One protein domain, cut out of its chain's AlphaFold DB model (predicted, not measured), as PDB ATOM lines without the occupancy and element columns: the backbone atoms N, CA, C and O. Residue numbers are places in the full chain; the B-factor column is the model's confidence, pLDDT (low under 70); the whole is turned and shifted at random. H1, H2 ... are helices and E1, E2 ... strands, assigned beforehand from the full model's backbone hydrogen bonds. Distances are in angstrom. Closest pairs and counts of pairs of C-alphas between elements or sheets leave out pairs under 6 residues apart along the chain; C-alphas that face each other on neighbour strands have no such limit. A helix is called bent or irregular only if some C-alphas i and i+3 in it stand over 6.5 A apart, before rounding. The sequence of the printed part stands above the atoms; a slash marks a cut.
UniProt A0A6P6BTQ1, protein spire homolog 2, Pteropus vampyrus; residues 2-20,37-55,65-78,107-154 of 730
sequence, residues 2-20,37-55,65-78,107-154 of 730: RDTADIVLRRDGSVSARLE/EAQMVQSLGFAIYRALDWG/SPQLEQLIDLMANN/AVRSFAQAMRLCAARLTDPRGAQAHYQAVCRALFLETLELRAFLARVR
ATOM      1  N   ARG A   2      -6.927 -20.081 141.281       74.31
ATOM      2  CA  ARG A   2      -7.008 -21.207 140.335       74.31
ATOM      3  C   ARG A   2      -8.101 -20.967 139.287       74.31
ATOM      4  O   ARG A   2      -8.002 -21.461 138.167       74.31
ATOM      5  N   ASP A   3      -9.116 -20.188 139.656       74.94
ATOM      6  CA  ASP A   3     -10.211 -19.740 138.800       74.94
ATOM      7  C   ASP A   3     -10.694 -18.334 139.220       74.94
ATOM      8  O   ASP A   3     -10.373 -17.842 140.304       74.94
ATOM      9  N   THR A   4     -11.492 -17.709 138.357       79.69
ATOM     10  CA  THR A   4     -12.254 -16.474 138.586       79.69
ATOM     11  C   THR A   4     -13.058 -16.471 139.892       79.69
ATOM     12  O   THR A   4     -13.142 -15.427 140.535       79.69
ATOM     13  N   ALA A   5     -13.574 -17.622 140.343       78.75
ATOM     14  CA  ALA A   5     -14.291 -17.748 141.613       78.75
ATOM     15  C   ALA A   5     -13.446 -17.398 142.862       78.75
ATOM     16  O   ALA A   5     -14.015 -17.013 143.888       78.75
ATOM     17  N   ASP A   6     -12.110 -17.472 142.778       81.94
ATOM     18  CA  ASP A   6     -11.199 -17.042 143.851       81.94
ATOM     19  C   ASP A   6     -11.102 -15.510 143.961       81.94
ATOM     20  O   ASP A   6     -10.566 -15.000 144.944       81.94
ATOM     21  N   ILE A   7     -11.559 -14.757 142.953       87.62
ATOM     22  CA  ILE A   7     -11.453 -13.296 142.907       87.62
ATOM     23  C   ILE A   7     -12.716 -12.687 143.524       87.62
ATOM     24  O   ILE A   7     -13.815 -12.774 142.978       87.62
ATOM     25  N   VAL A   8     -12.549 -12.040 144.678       88.00
ATOM     26  CA  VAL A   8     -13.627 -11.378 145.417       88.00
ATOM     27  C   VAL A   8     -13.618  -9.881 145.135       88.00
ATOM     28  O   VAL A   8     -12.659  -9.186 145.480       88.00
ATOM     29  N   LEU A   9     -14.730  -9.382 144.591       87.88
ATOM     30  CA  LEU A   9     -15.058  -7.955 144.536       87.88
ATOM     31  C   LEU A   9     -15.814  -7.545 145.809       87.88
ATOM     32  O   LEU A   9     -16.669  -8.289 146.298       87.88
ATOM     33  N   ARG A  10     -15.526  -6.349 146.336       89.06
ATOM     34  CA  ARG A  10     -16.158  -5.800 147.549       89.06
ATOM     35  C   ARG A  10     -16.857  -4.466 147.280       89.06
ATOM     36  O   ARG A  10     -16.538  -3.756 146.329       89.06
ATOM     37  N   ARG A  11     -17.805  -4.108 148.155       87.69
ATOM     38  CA  ARG A  11     -18.685  -2.926 148.026       87.69
ATOM     39  C   ARG A  11     -17.938  -1.585 147.971       87.69
ATOM     40  O   ARG A  11     -18.438  -0.630 147.387       87.69
ATOM     41  N   ASP A  12     -16.752  -1.506 148.567       87.50
ATOM     42  CA  ASP A  12     -15.876  -0.329 148.544       87.50
ATOM     43  C   ASP A  12     -15.027  -0.223 147.261       87.50
ATOM     44  O   ASP A  12     -14.389   0.807 147.029       87.50
ATOM     45  N   GLY A  13     -15.045  -1.261 146.416       83.44
ATOM     46  CA  GLY A  13     -14.227  -1.407 145.214       83.44
ATOM     47  C   GLY A  13     -12.851  -2.014 145.462       83.44
ATOM     48  O   GLY A  13     -12.023  -1.999 144.555       83.44
ATOM     49  N   SER A  14     -12.577  -2.533 146.662       89.44
ATOM     50  CA  SER A  14     -11.393  -3.364 146.877       89.44
ATOM     51  C   SER A  14     -11.576  -4.749 146.243       89.44
ATOM     52  O   SER A  14     -12.688  -5.278 146.132       89.44
ATOM     53  N   VAL A  15     -10.457  -5.332 145.808       88.94
ATOM     54  CA  VAL A  15     -10.387  -6.663 145.198       88.94
ATOM     55  C   VAL A  15      -9.435  -7.512 146.029       88.94
ATOM     56  O   VAL A  15      -8.357  -7.052 146.399       88.94
ATOM     57  N   SER A  16      -9.827  -8.742 146.348       88.75
ATOM     58  CA  SER A  16      -9.020  -9.657 147.163       88.75
ATOM     59  C   SER A  16      -9.129 -11.087 146.651       88.75
ATOM     60  O   SER A  16     -10.227 -11.516 146.305       88.75
ATOM     61  N   ALA A  17      -8.035 -11.844 146.668       84.38
ATOM     62  CA  ALA A  17      -8.108 -13.290 146.484       84.38
ATOM     63  C   ALA A  17      -8.736 -13.959 147.721       84.38
ATOM     64  O   ALA A  17      -8.500 -13.529 148.854       84.38
ATOM     65  N   ARG A  18      -9.515 -15.023 147.515       78.75
ATOM     66  CA  ARG A  18      -9.949 -15.930 148.580       78.75
ATOM     67  C   ARG A  18      -8.739 -16.726 149.069       78.75
ATOM     68  O   ARG A  18      -7.995 -17.285 148.262       78.75
ATOM     69  N   LEU A  19      -8.546 -16.755 150.384       66.06
ATOM     70  CA  LEU A  19      -7.591 -17.639 151.039       66.06
ATOM     71  C   LEU A  19      -8.383 -18.834 151.574       66.06
ATOM     72  O   LEU A  19      -9.279 -18.644 152.399       66.06
ATOM     73  N   GLU A  20      -8.089 -20.039 151.089       57.78
ATOM     74  CA  GLU A  20      -8.657 -21.251 151.681       57.78
ATOM     75  C   GLU A  20      -7.991 -21.494 153.047       57.78
ATOM     76  O   GLU A  20      -6.763 -21.423 153.134       57.78
ATOM     77  N   GLU A  37       5.542 -14.795 144.044       85.38
ATOM     78  CA  GLU A  37       4.720 -13.665 143.582       85.38
ATOM     79  C   GLU A  37       4.442 -13.772 142.072       85.38
ATOM     80  O   GLU A  37       3.301 -13.615 141.644       85.38
ATOM     81  N   ALA A  38       5.447 -14.193 141.296       86.06
ATOM     82  CA  ALA A  38       5.329 -14.476 139.868       86.06
ATOM     83  C   ALA A  38       4.262 -15.538 139.553       86.06
ATOM     84  O   ALA A  38       3.445 -15.328 138.666       86.06
ATOM     85  N   GLN A  39       4.199 -16.646 140.303       86.88
ATOM     86  CA  GLN A  39       3.167 -17.678 140.108       86.88
ATOM     87  C   GLN A  39       1.757 -17.166 140.437       86.88
ATOM     88  O   GLN A  39       0.789 -17.546 139.776       86.88
ATOM     89  N   MET A  40       1.618 -16.283 141.434       86.81
ATOM     90  CA  MET A  40       0.330 -15.658 141.755       86.81
ATOM     91  C   MET A  40      -0.100 -14.643 140.687       86.81
ATOM     92  O   MET A  40      -1.270 -14.620 140.308       86.81
ATOM     93  N   VAL A  41       0.843 -13.854 140.167       90.12
ATOM     94  CA  VAL A  41       0.649 -12.930 139.040       90.12
ATOM     95  C   VAL A  41       0.271 -13.688 137.762       90.12
ATOM     96  O   VAL A  41      -0.690 -13.305 137.098       90.12
ATOM     97  N   GLN A  42       0.933 -14.812 137.475       90.25
ATOM     98  CA  GLN A  42       0.627 -15.678 136.334       90.25
ATOM     99  C   GLN A  42      -0.768 -16.300 136.439       90.25
ATOM    100  O   GLN A  42      -1.564 -16.246 135.500       90.25
ATOM    101  N   SER A  43      -1.108 -16.819 137.621       89.56
ATOM    102  CA  SER A  43      -2.441 -17.361 137.907       89.56
ATOM    103  C   SER A  43      -3.539 -16.298 137.777       89.56
ATOM    104  O   SER A  43      -4.642 -16.599 137.322       89.56
ATOM    105  N   LEU A  44      -3.242 -15.047 138.147       89.94
ATOM    106  CA  LEU A  44      -4.135 -13.907 137.946       89.94
ATOM    107  C   LEU A  44      -4.269 -13.538 136.459       89.94
ATOM    108  O   LEU A  44      -5.384 -13.277 136.018       89.94
ATOM    109  N   GLY A  45      -3.182 -13.571 135.680       90.00
ATOM    110  CA  GLY A  45      -3.206 -13.355 134.227       90.00
ATOM    111  C   GLY A  45      -4.143 -14.334 133.516       90.00
ATOM    112  O   GLY A  45      -5.072 -13.911 132.826       90.00
ATOM    113  N   PHE A  46      -3.997 -15.637 133.781       89.06
ATOM    114  CA  PHE A  46      -4.904 -16.662 133.246       89.06
ATOM    115  C   PHE A  46      -6.360 -16.494 133.713       89.06
ATOM    116  O   PHE A  46      -7.284 -16.727 132.931       89.06
ATOM    117  N   ALA A  47      -6.596 -16.080 134.963       86.75
ATOM    118  CA  ALA A  47      -7.950 -15.820 135.458       86.75
ATOM    119  C   ALA A  47      -8.597 -14.593 134.783       86.75
ATOM    120  O   ALA A  47      -9.789 -14.625 134.481       86.75
ATOM    121  N   ILE A  48      -7.821 -13.541 134.498       88.31
ATOM    122  CA  ILE A  48      -8.279 -12.355 133.756       88.31
ATOM    123  C   ILE A  48      -8.589 -12.714 132.299       88.31
ATOM    124  O   ILE A  48      -9.662 -12.354 131.817       88.31
ATOM    125  N   TYR A  49      -7.716 -13.473 131.626       86.62
ATOM    126  CA  TYR A  49      -7.961 -13.962 130.264       86.62
ATOM    127  C   TYR A  49      -9.300 -14.716 130.179       86.62
ATOM    128  O   TYR A  49     -10.198 -14.316 129.441       86.62
ATOM    129  N   ARG A  50      -9.501 -15.730 131.036       84.31
ATOM    130  CA  ARG A  50     -10.745 -16.526 131.091       84.31
ATOM    131  C   ARG A  50     -12.003 -15.700 131.394       84.31
ATOM    132  O   ARG A  50     -13.097 -16.098 131.005       84.31
ATOM    133  N   ALA A  51     -11.869 -14.573 132.096       84.00
ATOM    134  CA  ALA A  51     -12.981 -13.662 132.364       84.00
ATOM    135  C   ALA A  51     -13.328 -12.771 131.154       84.00
ATOM    136  O   ALA A  51     -14.501 -12.460 130.945       84.00
ATOM    137  N   LEU A  52     -12.333 -12.373 130.351       82.81
ATOM    138  CA  LEU A  52     -12.519 -11.582 129.125       82.81
ATOM    139  C   LEU A  52     -13.104 -12.410 127.972       82.81
ATOM    140  O   LEU A  52     -13.913 -11.889 127.200       82.81
ATOM    141  N   ASP A  53     -12.707 -13.680 127.910       83.88
ATOM    142  CA  ASP A  53     -13.063 -14.690 126.903       83.88
ATOM    143  C   ASP A  53     -14.416 -15.389 127.190       83.88
ATOM    144  O   ASP A  53     -14.901 -16.233 126.437       83.88
ATOM    145  N   TRP A  54     -15.058 -15.050 128.316       81.75
ATOM    146  CA  TRP A  54     -16.123 -15.864 128.901       81.75
ATOM    147  C   TRP A  54     -17.304 -16.160 127.951       81.75
ATOM    148  O   TRP A  54     -18.030 -15.279 127.462       81.75
ATOM    149  N   GLY A  55     -17.521 -17.463 127.747       74.75
ATOM    150  CA  GLY A  55     -18.623 -18.032 126.978       74.75
ATOM    151  C   GLY A  55     -18.477 -17.918 125.459       74.75
ATOM    152  O   GLY A  55     -19.493 -18.058 124.773       74.75
ATOM    153  N   SER A  65      -7.201  -5.205 122.852       82.75
ATOM    154  CA  SER A  65      -6.411  -4.053 122.449       82.75
ATOM    155  C   SER A  65      -4.936  -4.232 122.861       82.75
ATOM    156  O   SER A  65      -4.679  -4.753 123.952       82.75
ATOM    157  N   PRO A  66      -3.946  -3.784 122.055       82.50
ATOM    158  CA  PRO A  66      -2.573  -4.301 122.154       82.50
ATOM    159  C   PRO A  66      -1.882  -4.126 123.513       82.50
ATOM    160  O   PRO A  66      -1.102  -4.977 123.923       82.50
ATOM    161  N   GLN A  67      -2.174  -3.051 124.256       81.31
ATOM    162  CA  GLN A  67      -1.558  -2.803 125.572       81.31
ATOM    163  C   GLN A  67      -2.179  -3.667 126.690       81.31
ATOM    164  O   GLN A  67      -1.609  -3.785 127.774       81.31
ATOM    165  N   LEU A  68      -3.376  -4.225 126.468       84.69
ATOM    166  CA  LEU A  68      -4.043  -5.155 127.385       84.69
ATOM    167  C   LEU A  68      -3.640  -6.598 127.070       84.69
ATOM    168  O   LEU A  68      -3.317  -7.338 127.992       84.69
ATOM    169  N   GLU A  69      -3.608  -6.950 125.785       87.50
ATOM    170  CA  GLU A  69      -3.050  -8.198 125.247       87.50
ATOM    171  C   GLU A  69      -1.611  -8.404 125.754       87.50
ATOM    172  O   GLU A  69      -1.357  -9.322 126.532       87.50
ATOM    173  N   GLN A  70      -0.716  -7.444 125.486       87.75
ATOM    174  CA  GLN A  70       0.674  -7.460 125.959       87.75
ATOM    175  C   GLN A  70       0.792  -7.580 127.489       87.75
ATOM    176  O   GLN A  70       1.685  -8.262 127.985       87.75
ATOM    177  N   LEU A  71      -0.083  -6.932 128.266       88.62
ATOM    178  CA  LEU A  71      -0.060  -7.051 129.729       88.62
ATOM    179  C   LEU A  71      -0.443  -8.464 130.192       88.62
ATOM    180  O   LEU A  71       0.159  -8.976 131.135       88.62
ATOM    181  N   ILE A  72      -1.435  -9.082 129.550       90.00
ATOM    182  CA  ILE A  72      -1.882 -10.439 129.877       90.00
ATOM    183  C   ILE A  72      -0.803 -11.453 129.487       90.00
ATOM    184  O   ILE A  72      -0.457 -12.278 130.330       90.00
ATOM    185  N   ASP A  73      -0.201 -11.333 128.302       90.31
ATOM    186  CA  ASP A  73       0.936 -12.154 127.865       90.31
ATOM    187  C   ASP A  73       2.110 -12.063 128.843       90.31
ATOM    188  O   ASP A  73       2.609 -13.075 129.332       90.31
ATOM    189  N   LEU A  74       2.532 -10.841 129.186       90.00
ATOM    190  CA  LEU A  74       3.650 -10.624 130.104       90.00
ATOM    191  C   LEU A  74       3.366 -11.138 131.522       90.00
ATOM    192  O   LEU A  74       4.312 -11.467 132.234       90.00
ATOM    193  N   MET A  75       2.100 -11.209 131.947       90.19
ATOM    194  CA  MET A  75       1.717 -11.859 133.204       90.19
ATOM    195  C   MET A  75       1.650 -13.388 133.067       90.19
ATOM    196  O   MET A  75       2.062 -14.084 133.987       90.19
ATOM    197  N   ALA A  76       1.129 -13.918 131.957       88.94
ATOM    198  CA  ALA A  76       0.885 -15.346 131.743       88.94
ATOM    199  C   ALA A  76       2.140 -16.146 131.340       88.94
ATOM    200  O   ALA A  76       2.205 -17.353 131.600       88.94
ATOM    201  N   ASN A  77       3.145 -15.499 130.747       84.31
ATOM    202  CA  ASN A  77       4.408 -16.127 130.366       84.31
ATOM    203  C   ASN A  77       5.305 -16.401 131.584       84.31
ATOM    204  O   ASN A  77       5.541 -15.537 132.427       84.31
ATOM    205  N   ASN A  78       5.845 -17.621 131.654       65.50
ATOM    206  CA  ASN A  78       6.782 -18.047 132.694       65.50
ATOM    207  C   ASN A  78       8.150 -18.358 132.081       65.50
ATOM    208  O   ASN A  78       8.541 -19.520 131.968       65.50
ATOM    209  N   ALA A 107       8.971 -10.327 131.242       80.94
ATOM    210  CA  ALA A 107       7.856 -10.890 131.998       80.94
ATOM    211  C   ALA A 107       7.508  -9.995 133.201       80.94
ATOM    212  O   ALA A 107       8.368  -9.306 133.762       80.94
ATOM    213  N   VAL A 108       6.251 -10.038 133.634       87.00
ATOM    214  CA  VAL A 108       5.718  -9.344 134.812       87.00
ATOM    215  C   VAL A 108       5.673 -10.346 135.962       87.00
ATOM    216  O   VAL A 108       4.810 -11.214 136.023       87.00
ATOM    217  N   ARG A 109       6.637 -10.241 136.882       86.31
ATOM    218  CA  ARG A 109       6.878 -11.211 137.967       86.31
ATOM    219  C   ARG A 109       6.406 -10.737 139.347       86.31
ATOM    220  O   ARG A 109       6.536 -11.473 140.318       86.31
ATOM    221  N   SER A 110       5.876  -9.516 139.441       89.62
ATOM    222  CA  SER A 110       5.362  -8.917 140.681       89.62
ATOM    223  C   SER A 110       4.108  -8.074 140.437       89.62
ATOM    224  O   SER A 110       3.944  -7.452 139.381       89.62
ATOM    225  N   PHE A 111       3.246  -7.970 141.446       89.19
ATOM    226  CA  PHE A 111       2.094  -7.073 141.439       89.19
ATOM    227  C   PHE A 111       2.531  -5.608 141.301       89.19
ATOM    228  O   PHE A 111       1.832  -4.819 140.672       89.19
ATOM    229  N   ALA A 112       3.716  -5.237 141.800       89.56
ATOM    230  CA  ALA A 112       4.295  -3.902 141.616       89.56
ATOM    231  C   ALA A 112       4.733  -3.599 140.165       89.56
ATOM    232  O   ALA A 112       4.830  -2.432 139.777       89.56
ATOM    233  N   GLN A 113       4.998  -4.615 139.337       89.69
ATOM    234  CA  GLN A 113       5.160  -4.443 137.887       89.69
ATOM    235  C   GLN A 113       3.791  -4.343 137.200       89.69
ATOM    236  O   GLN A 113       3.561  -3.380 136.469       89.69
ATOM    237  N   ALA A 114       2.853  -5.248 137.509       90.06
ATOM    238  CA  ALA A 114       1.500  -5.229 136.940       90.06
ATOM    239  C   ALA A 114       0.767  -3.901 137.218       90.06
ATOM    240  O   ALA A 114       0.257  -3.264 136.300       90.06
ATOM    241  N   MET A 115       0.788  -3.416 138.466       91.00
ATOM    242  CA  MET A 115       0.178  -2.137 138.851       91.00
ATOM    243  C   MET A 115       0.809  -0.932 138.143       91.00
ATOM    244  O   MET A 115       0.089   0.017 137.838       91.00
ATOM    245  N   ARG A 116       2.119  -0.955 137.846       89.69
ATOM    246  CA  ARG A 116       2.770   0.117 137.073       89.69
ATOM    247  C   ARG A 116       2.312   0.127 135.618       89.69
ATOM    248  O   ARG A 116       2.021   1.202 135.108       89.69
ATOM    249  N   LEU A 117       2.189  -1.038 134.980       88.06
ATOM    250  CA  LEU A 117       1.672  -1.144 133.611       88.06
ATOM    251  C   LEU A 117       0.188  -0.747 133.527       88.06
ATOM    252  O   LEU A 117      -0.200  -0.025 132.613       88.06
ATOM    253  N   CYS A 118      -0.632  -1.116 134.519       88.50
ATOM    254  CA  CYS A 118      -2.002  -0.607 134.634       88.50
ATOM    255  C   CYS A 118      -2.035   0.921 134.811       88.50
ATOM    256  O   CYS A 118      -2.764   1.604 134.103       88.50
ATOM    257  N   ALA A 119      -1.227   1.483 135.716       89.19
ATOM    258  CA  ALA A 119      -1.191   2.928 135.940       89.19
ATOM    259  C   ALA A 119      -0.713   3.711 134.702       89.19
ATOM    260  O   ALA A 119      -1.261   4.770 134.409       89.19
ATOM    261  N   ALA A 120       0.257   3.180 133.949       88.00
ATOM    262  CA  ALA A 120       0.785   3.795 132.728       88.00
ATOM    263  C   ALA A 120      -0.236   3.893 131.577       88.00
ATOM    264  O   ALA A 120      -0.054   4.708 130.677       88.00
ATOM    265  N   ARG A 121      -1.330   3.117 131.614       81.06
ATOM    266  CA  ARG A 121      -2.442   3.206 130.646       81.06
ATOM    267  C   ARG A 121      -3.387   4.390 130.891       81.06
ATOM    268  O   ARG A 121      -4.301   4.606 130.100       81.06
ATOM    269  N   LEU A 122      -3.217   5.137 131.983       81.94
ATOM    270  CA  LEU A 122      -4.069   6.273 132.336       81.94
ATOM    271  C   LEU A 122      -3.370   7.605 132.053       81.94
ATOM    272  O   LEU A 122      -2.185   7.767 132.329       81.94
ATOM    273  N   THR A 123      -4.133   8.600 131.594       88.19
ATOM    274  CA  THR A 123      -3.639   9.963 131.312       88.19
ATOM    275  C   THR A 123      -3.053  10.664 132.547       88.19
ATOM    276  O   THR A 123      -2.198  11.535 132.415       88.19
ATOM    277  N   ASP A 124      -3.480  10.269 133.751       85.31
ATOM    278  CA  ASP A 124      -2.763  10.538 135.003       85.31
ATOM    279  C   ASP A 124      -2.528   9.217 135.761       85.31
ATOM    280  O   ASP A 124      -3.431   8.740 136.462       85.31
ATOM    281  N   PRO A 125      -1.315   8.637 135.688       89.12
ATOM    282  CA  PRO A 125      -0.959   7.430 136.433       89.12
ATOM    283  C   PRO A 125      -1.089   7.579 137.956       89.12
ATOM    284  O   PRO A 125      -1.260   6.583 138.659       89.12
ATOM    285  N   ARG A 126      -1.061   8.808 138.499       88.69
ATOM    286  CA  ARG A 126      -1.257   9.064 139.939       88.69
ATOM    287  C   ARG A 126      -2.717   8.880 140.359       88.69
ATOM    288  O   ARG A 126      -2.985   8.599 141.525       88.69
ATOM    289  N   GLY A 127      -3.656   8.982 139.417       87.62
ATOM    290  CA  GLY A 127      -5.078   8.711 139.627       87.62
ATOM    291  C   GLY A 127      -5.443   7.221 139.670       87.62
ATOM    292  O   GLY A 127      -6.574   6.893 140.034       87.62
ATOM    293  N   ALA A 128      -4.518   6.312 139.332       87.00
ATOM    294  CA  ALA A 128      -4.816   4.902 139.064       87.00
ATOM    295  C   ALA A 128      -5.549   4.171 140.197       87.00
ATOM    296  O   ALA A 128      -6.537   3.482 139.941       87.00
ATOM    297  N   GLN A 129      -5.130   4.361 141.451       88.88
ATOM    298  CA  GLN A 129      -5.782   3.728 142.601       88.88
ATOM    299  C   GLN A 129      -7.252   4.162 142.731       88.88
ATOM    300  O   GLN A 129      -8.130   3.322 142.916       88.88
ATOM    301  N   ALA A 130      -7.534   5.461 142.591       86.19
ATOM    302  CA  ALA A 130      -8.891   5.993 142.684       86.19
ATOM    303  C   ALA A 130      -9.757   5.582 141.479       86.19
ATOM    304  O   ALA A 130     -10.932   5.258 141.660       86.19
ATOM    305  N   HIS A 131      -9.171   5.553 140.276       84.44
ATOM    306  CA  HIS A 131      -9.829   5.111 139.047       84.44
ATOM    307  C   HIS A 131     -10.245   3.636 139.130       84.44
ATOM    308  O   HIS A 131     -11.436   3.336 139.056       84.44
ATOM    309  N   TYR A 132      -9.306   2.712 139.358       88.81
ATOM    310  CA  TYR A 132      -9.626   1.281 139.374       88.81
ATOM    311  C   TYR A 132     -10.545   0.895 140.541       88.81
ATOM    312  O   TYR A 132     -11.467   0.104 140.349       88.81
ATOM    313  N   GLN A 133     -10.404   1.520 141.716       87.75
ATOM    314  CA  GLN A 133     -11.350   1.304 142.815       87.75
ATOM    315  C   GLN A 133     -12.765   1.824 142.469       87.75
ATOM    316  O   GLN A 133     -13.757   1.238 142.897       87.75
ATOM    317  N   ALA A 134     -12.896   2.894 141.672       79.12
ATOM    318  CA  ALA A 134     -14.196   3.361 141.180       79.12
ATOM    319  C   ALA A 134     -14.815   2.399 140.149       79.12
ATOM    320  O   ALA A 134     -16.003   2.096 140.261       79.12
ATOM    321  N   VAL A 135     -14.015   1.865 139.218       84.62
ATOM    322  CA  VAL A 135     -14.436   0.817 138.265       84.62
ATOM    323  C   VAL A 135     -14.954  -0.417 139.018       84.62
ATOM    324  O   VAL A 135     -16.070  -0.872 138.774       84.62
ATOM    325  N   CYS A 136     -14.200  -0.917 140.002       86.12
ATOM    326  CA  CYS A 136     -14.607  -2.078 140.797       86.12
ATOM    327  C   CYS A 136     -15.853  -1.815 141.667       86.12
ATOM    328  O   CYS A 136     -16.679  -2.717 141.809       86.12
ATOM    329  N   ARG A 137     -16.048  -0.592 142.197       83.25
ATOM    330  CA  ARG A 137     -17.311  -0.201 142.863       83.25
ATOM    331  C   ARG A 137     -18.504  -0.272 141.918       83.25
ATOM    332  O   ARG A 137     -19.531  -0.835 142.287       83.25
ATOM    333  N   ALA A 138     -18.384   0.311 140.727       79.81
ATOM    334  CA  ALA A 138     -19.477   0.360 139.762       79.81
ATOM    335  C   ALA A 138     -19.891  -1.053 139.321       79.81
ATOM    336  O   ALA A 138     -21.060  -1.416 139.444       79.81
ATOM    337  N   LEU A 139     -18.914  -1.892 138.958       80.44
ATOM    338  CA  LEU A 139     -19.130  -3.297 138.599       80.44
ATOM    339  C   LEU A 139     -19.816  -4.102 139.724       80.44
ATOM    340  O   LEU A 139     -20.708  -4.913 139.461       80.44
ATOM    341  N   PHE A 140     -19.442  -3.864 140.988       85.31
ATOM    342  CA  PHE A 140     -20.078  -4.501 142.149       85.31
ATOM    343  C   PHE A 140     -21.552  -4.084 142.301       85.31
ATOM    344  O   PHE A 140     -22.414  -4.930 142.549       85.31
ATOM    345  N   LEU A 141     -21.860  -2.794 142.129       79.31
ATOM    346  CA  LEU A 141     -23.224  -2.266 142.227       79.31
ATOM    347  C   LEU A 141     -24.118  -2.754 141.074       79.31
ATOM    348  O   LEU A 141     -25.221  -3.232 141.337       79.31
ATOM    349  N   GLU A 142     -23.630  -2.743 139.830       77.75
ATOM    350  CA  GLU A 142     -24.337  -3.326 138.675       77.75
ATOM    351  C   GLU A 142     -24.643  -4.820 138.890       77.75
ATOM    352  O   GLU A 142     -25.748  -5.292 138.609       77.75
ATOM    353  N   THR A 143     -23.691  -5.564 139.464       78.38
ATOM    354  CA  THR A 143     -23.863  -6.986 139.802       78.38
ATOM    355  C   THR A 143     -24.939  -7.193 140.875       78.38
ATOM    356  O   THR A 143     -25.720  -8.146 140.787       78.38
ATOM    357  N   LEU A 144     -25.043  -6.298 141.866       79.25
ATOM    358  CA  LEU A 144     -26.127  -6.330 142.855       79.25
ATOM    359  C   LEU A 144     -27.498  -6.019 142.241       79.25
ATOM    360  O   LEU A 144     -28.463  -6.723 142.554       79.25
ATOM    361  N   GLU A 145     -27.604  -5.026 141.353       75.56
ATOM    362  CA  GLU A 145     -28.863  -4.727 140.653       75.56
ATOM    363  C   GLU A 145     -29.308  -5.907 139.776       75.56
ATOM    364  O   GLU A 145     -30.469  -6.328 139.846       75.56
ATOM    365  N   LEU A 146     -28.382  -6.524 139.033       69.25
ATOM    366  CA  LEU A 146     -28.653  -7.732 138.248       69.25
ATOM    367  C   LEU A 146     -29.086  -8.910 139.138       69.25
ATOM    368  O   LEU A 146     -30.053  -9.601 138.813       69.25
ATOM    369  N   ARG A 147     -28.436  -9.127 140.291       72.31
ATOM    370  CA  ARG A 147     -28.827 -10.171 141.257       72.31
ATOM    371  C   ARG A 147     -30.240  -9.938 141.804       72.31
ATOM    372  O   ARG A 147     -31.034 -10.879 141.847       72.31
ATOM    373  N   ALA A 148     -30.576  -8.703 142.176       68.69
ATOM    374  CA  ALA A 148     -31.906  -8.336 142.666       68.69
ATOM    375  C   ALA A 148     -32.989  -8.477 141.579       68.69
ATOM    376  O   ALA A 148     -34.102  -8.931 141.854       68.69
ATOM    377  N   PHE A 149     -32.660  -8.149 140.326       65.31
ATOM    378  CA  PHE A 149     -33.523  -8.378 139.169       65.31
ATOM    379  C   PHE A 149     -33.777  -9.876 138.932       65.31
ATOM    380  O   PHE A 149     -34.928 -10.296 138.794       65.31
ATOM    381  N   LEU A 150     -32.724 -10.701 138.942       61.59
ATOM    382  CA  LEU A 150     -32.824 -12.151 138.742       61.59
ATOM    383  C   LEU A 150     -33.623 -12.849 139.853       61.59
ATOM    384  O   LEU A 150     -34.385 -13.771 139.552       61.59
ATOM    385  N   ALA A 151     -33.518 -12.391 141.106       61.94
ATOM    386  CA  ALA A 151     -34.353 -12.870 142.212       61.94
ATOM    387  C   ALA A 151     -35.849 -12.618 141.945       61.94
ATOM    388  O   ALA A 151     -36.643 -13.556 141.932       61.94
ATOM    389  N   ARG A 152     -36.225 -11.387 141.571       62.81
ATOM    390  CA  ARG A 152     -37.617 -11.039 141.222       62.81
ATOM    391  C   ARG A 152     -38.150 -11.838 140.024       62.81
ATOM    392  O   ARG A 152     -39.326 -12.196 139.994       62.81
ATOM    393  N   VAL A 153     -37.300 -12.145 139.039       64.06
ATOM    394  CA  VAL A 153     -37.660 -13.006 137.893       64.06
ATOM    395  C   VAL A 153     -37.867 -14.466 138.321       64.06
ATOM    396  O   VAL A 153     -38.773 -15.123 137.802       64.06
ATOM    397  N   ARG A 154     -37.083 -14.970 139.283       58.59
ATOM    398  CA  ARG A 154     -37.275 -16.295 139.894       58.59
ATOM    399  C   ARG A 154     -38.597 -16.371 140.659       58.59
ATOM    400  O   ARG A 154     -39.414 -17.241 140.368       58.59
TER     401      ARG A 154
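AT A GLANCE: This is residues 2 to 20, 37 to 55, 65 to 78 and 107 to 154 of the 730 residues of the protein "protein spire homolog 2" of Pteropus vampyrus (UniProt A0A6P6BTQ1). Three shorter helices, H1, H2 and H3, gather at one end of the model, and from the far end of H3 the long helix H4 turns off at a sharp corner and runs away past a small two-strand hairpin, E1 and E2, until its last residues, 145 to 154, stick out free. H1, the H2 and H3 pair and H4 make three sides of a loose frame. The printed part has 100 residues, with E1, E2, H1, H2, H3 and H4 in that order along the chain; the two strands are antiparallel and the class is mostly helix. The whole is only just compact, close to loose, with a radius of gyration of the C-alphas of 15.1 A and spans of 46 by 31 by 29 A.

IN THESE COORDINATES: Find C-alpha 7 at (-11.453, -13.296, 142.907), where E1, residues 7 to 9, begins. E2 follows at residues 15 to 17. Next look at C-alpha 37 at (4.720, -13.665, 143.582); from there H1 runs 22.6 A through residues 37 to 52. H2 is residues 66 to 76, 15.0 A long, and H3 is residues 111 to 120, 14.0 A long. H4, residues 125 to 154, runs 43.5 A and ends at C-alpha 154 at (-37.275, -16.295, 139.894). H4 is irregular: its C-alphas 126 and 129 are 7.5 A apart.

HOW THE PARTS SIT: Begin at the hairpin E1 and E2, where N 8 and O 16 are 2.9 A apart and N 16 and O 8 are 3.0 A apart, both within hydrogen-bond range. Its closest C-alphas to H4 are those of Leu 9 and Phe 140, 6.5 A apart. H1 and H4 are apart. H1 and H2 touch, closest at the C-alphas of Gln 42 and Ala 76, 4.6 A, at a steep tilt of 48 degrees, opposite ways. H1 and H3 are close but not clearly touching, with the C-alphas of Val 41 and Phe 111 closest at 6.5 A. H2 and H3 only just touch, with 3 pairs of C-alphas within 8 A, closest at Leu 71 and Leu 117, 7.3 A; they run opposite ways at a shallow tilt of 1 degree. H3 and H4 touch only at the corner, with residues 125 to 128 of H4 alone; the closest C-alphas are those of Ala 119 and Pro 125, 4.5 A, and the lines are about perpendicular at 84 degrees. In H1 every O i to N i+4 pair is within hydrogen-bond range; in H2 it is 6 of 7, in H3 5 of 6 and in H4 24 of 26.

THE WHOLE: The two C-alphas farthest apart are those of Ala 107 and Arg 152, 46.4 A. Look for three cuts: C-alphas 20 and 37 are 17.4 A apart, 55 and 65 are 19.1 A apart, and 78 and 107 are 7.3 A apart. Of the links that are printed whole, E1 to E2 and H3 to H4 are tight. The mean pLDDT of the printed part is 83.0; residues 19 to 20, 78, 146 and 148 to 154 are under 70.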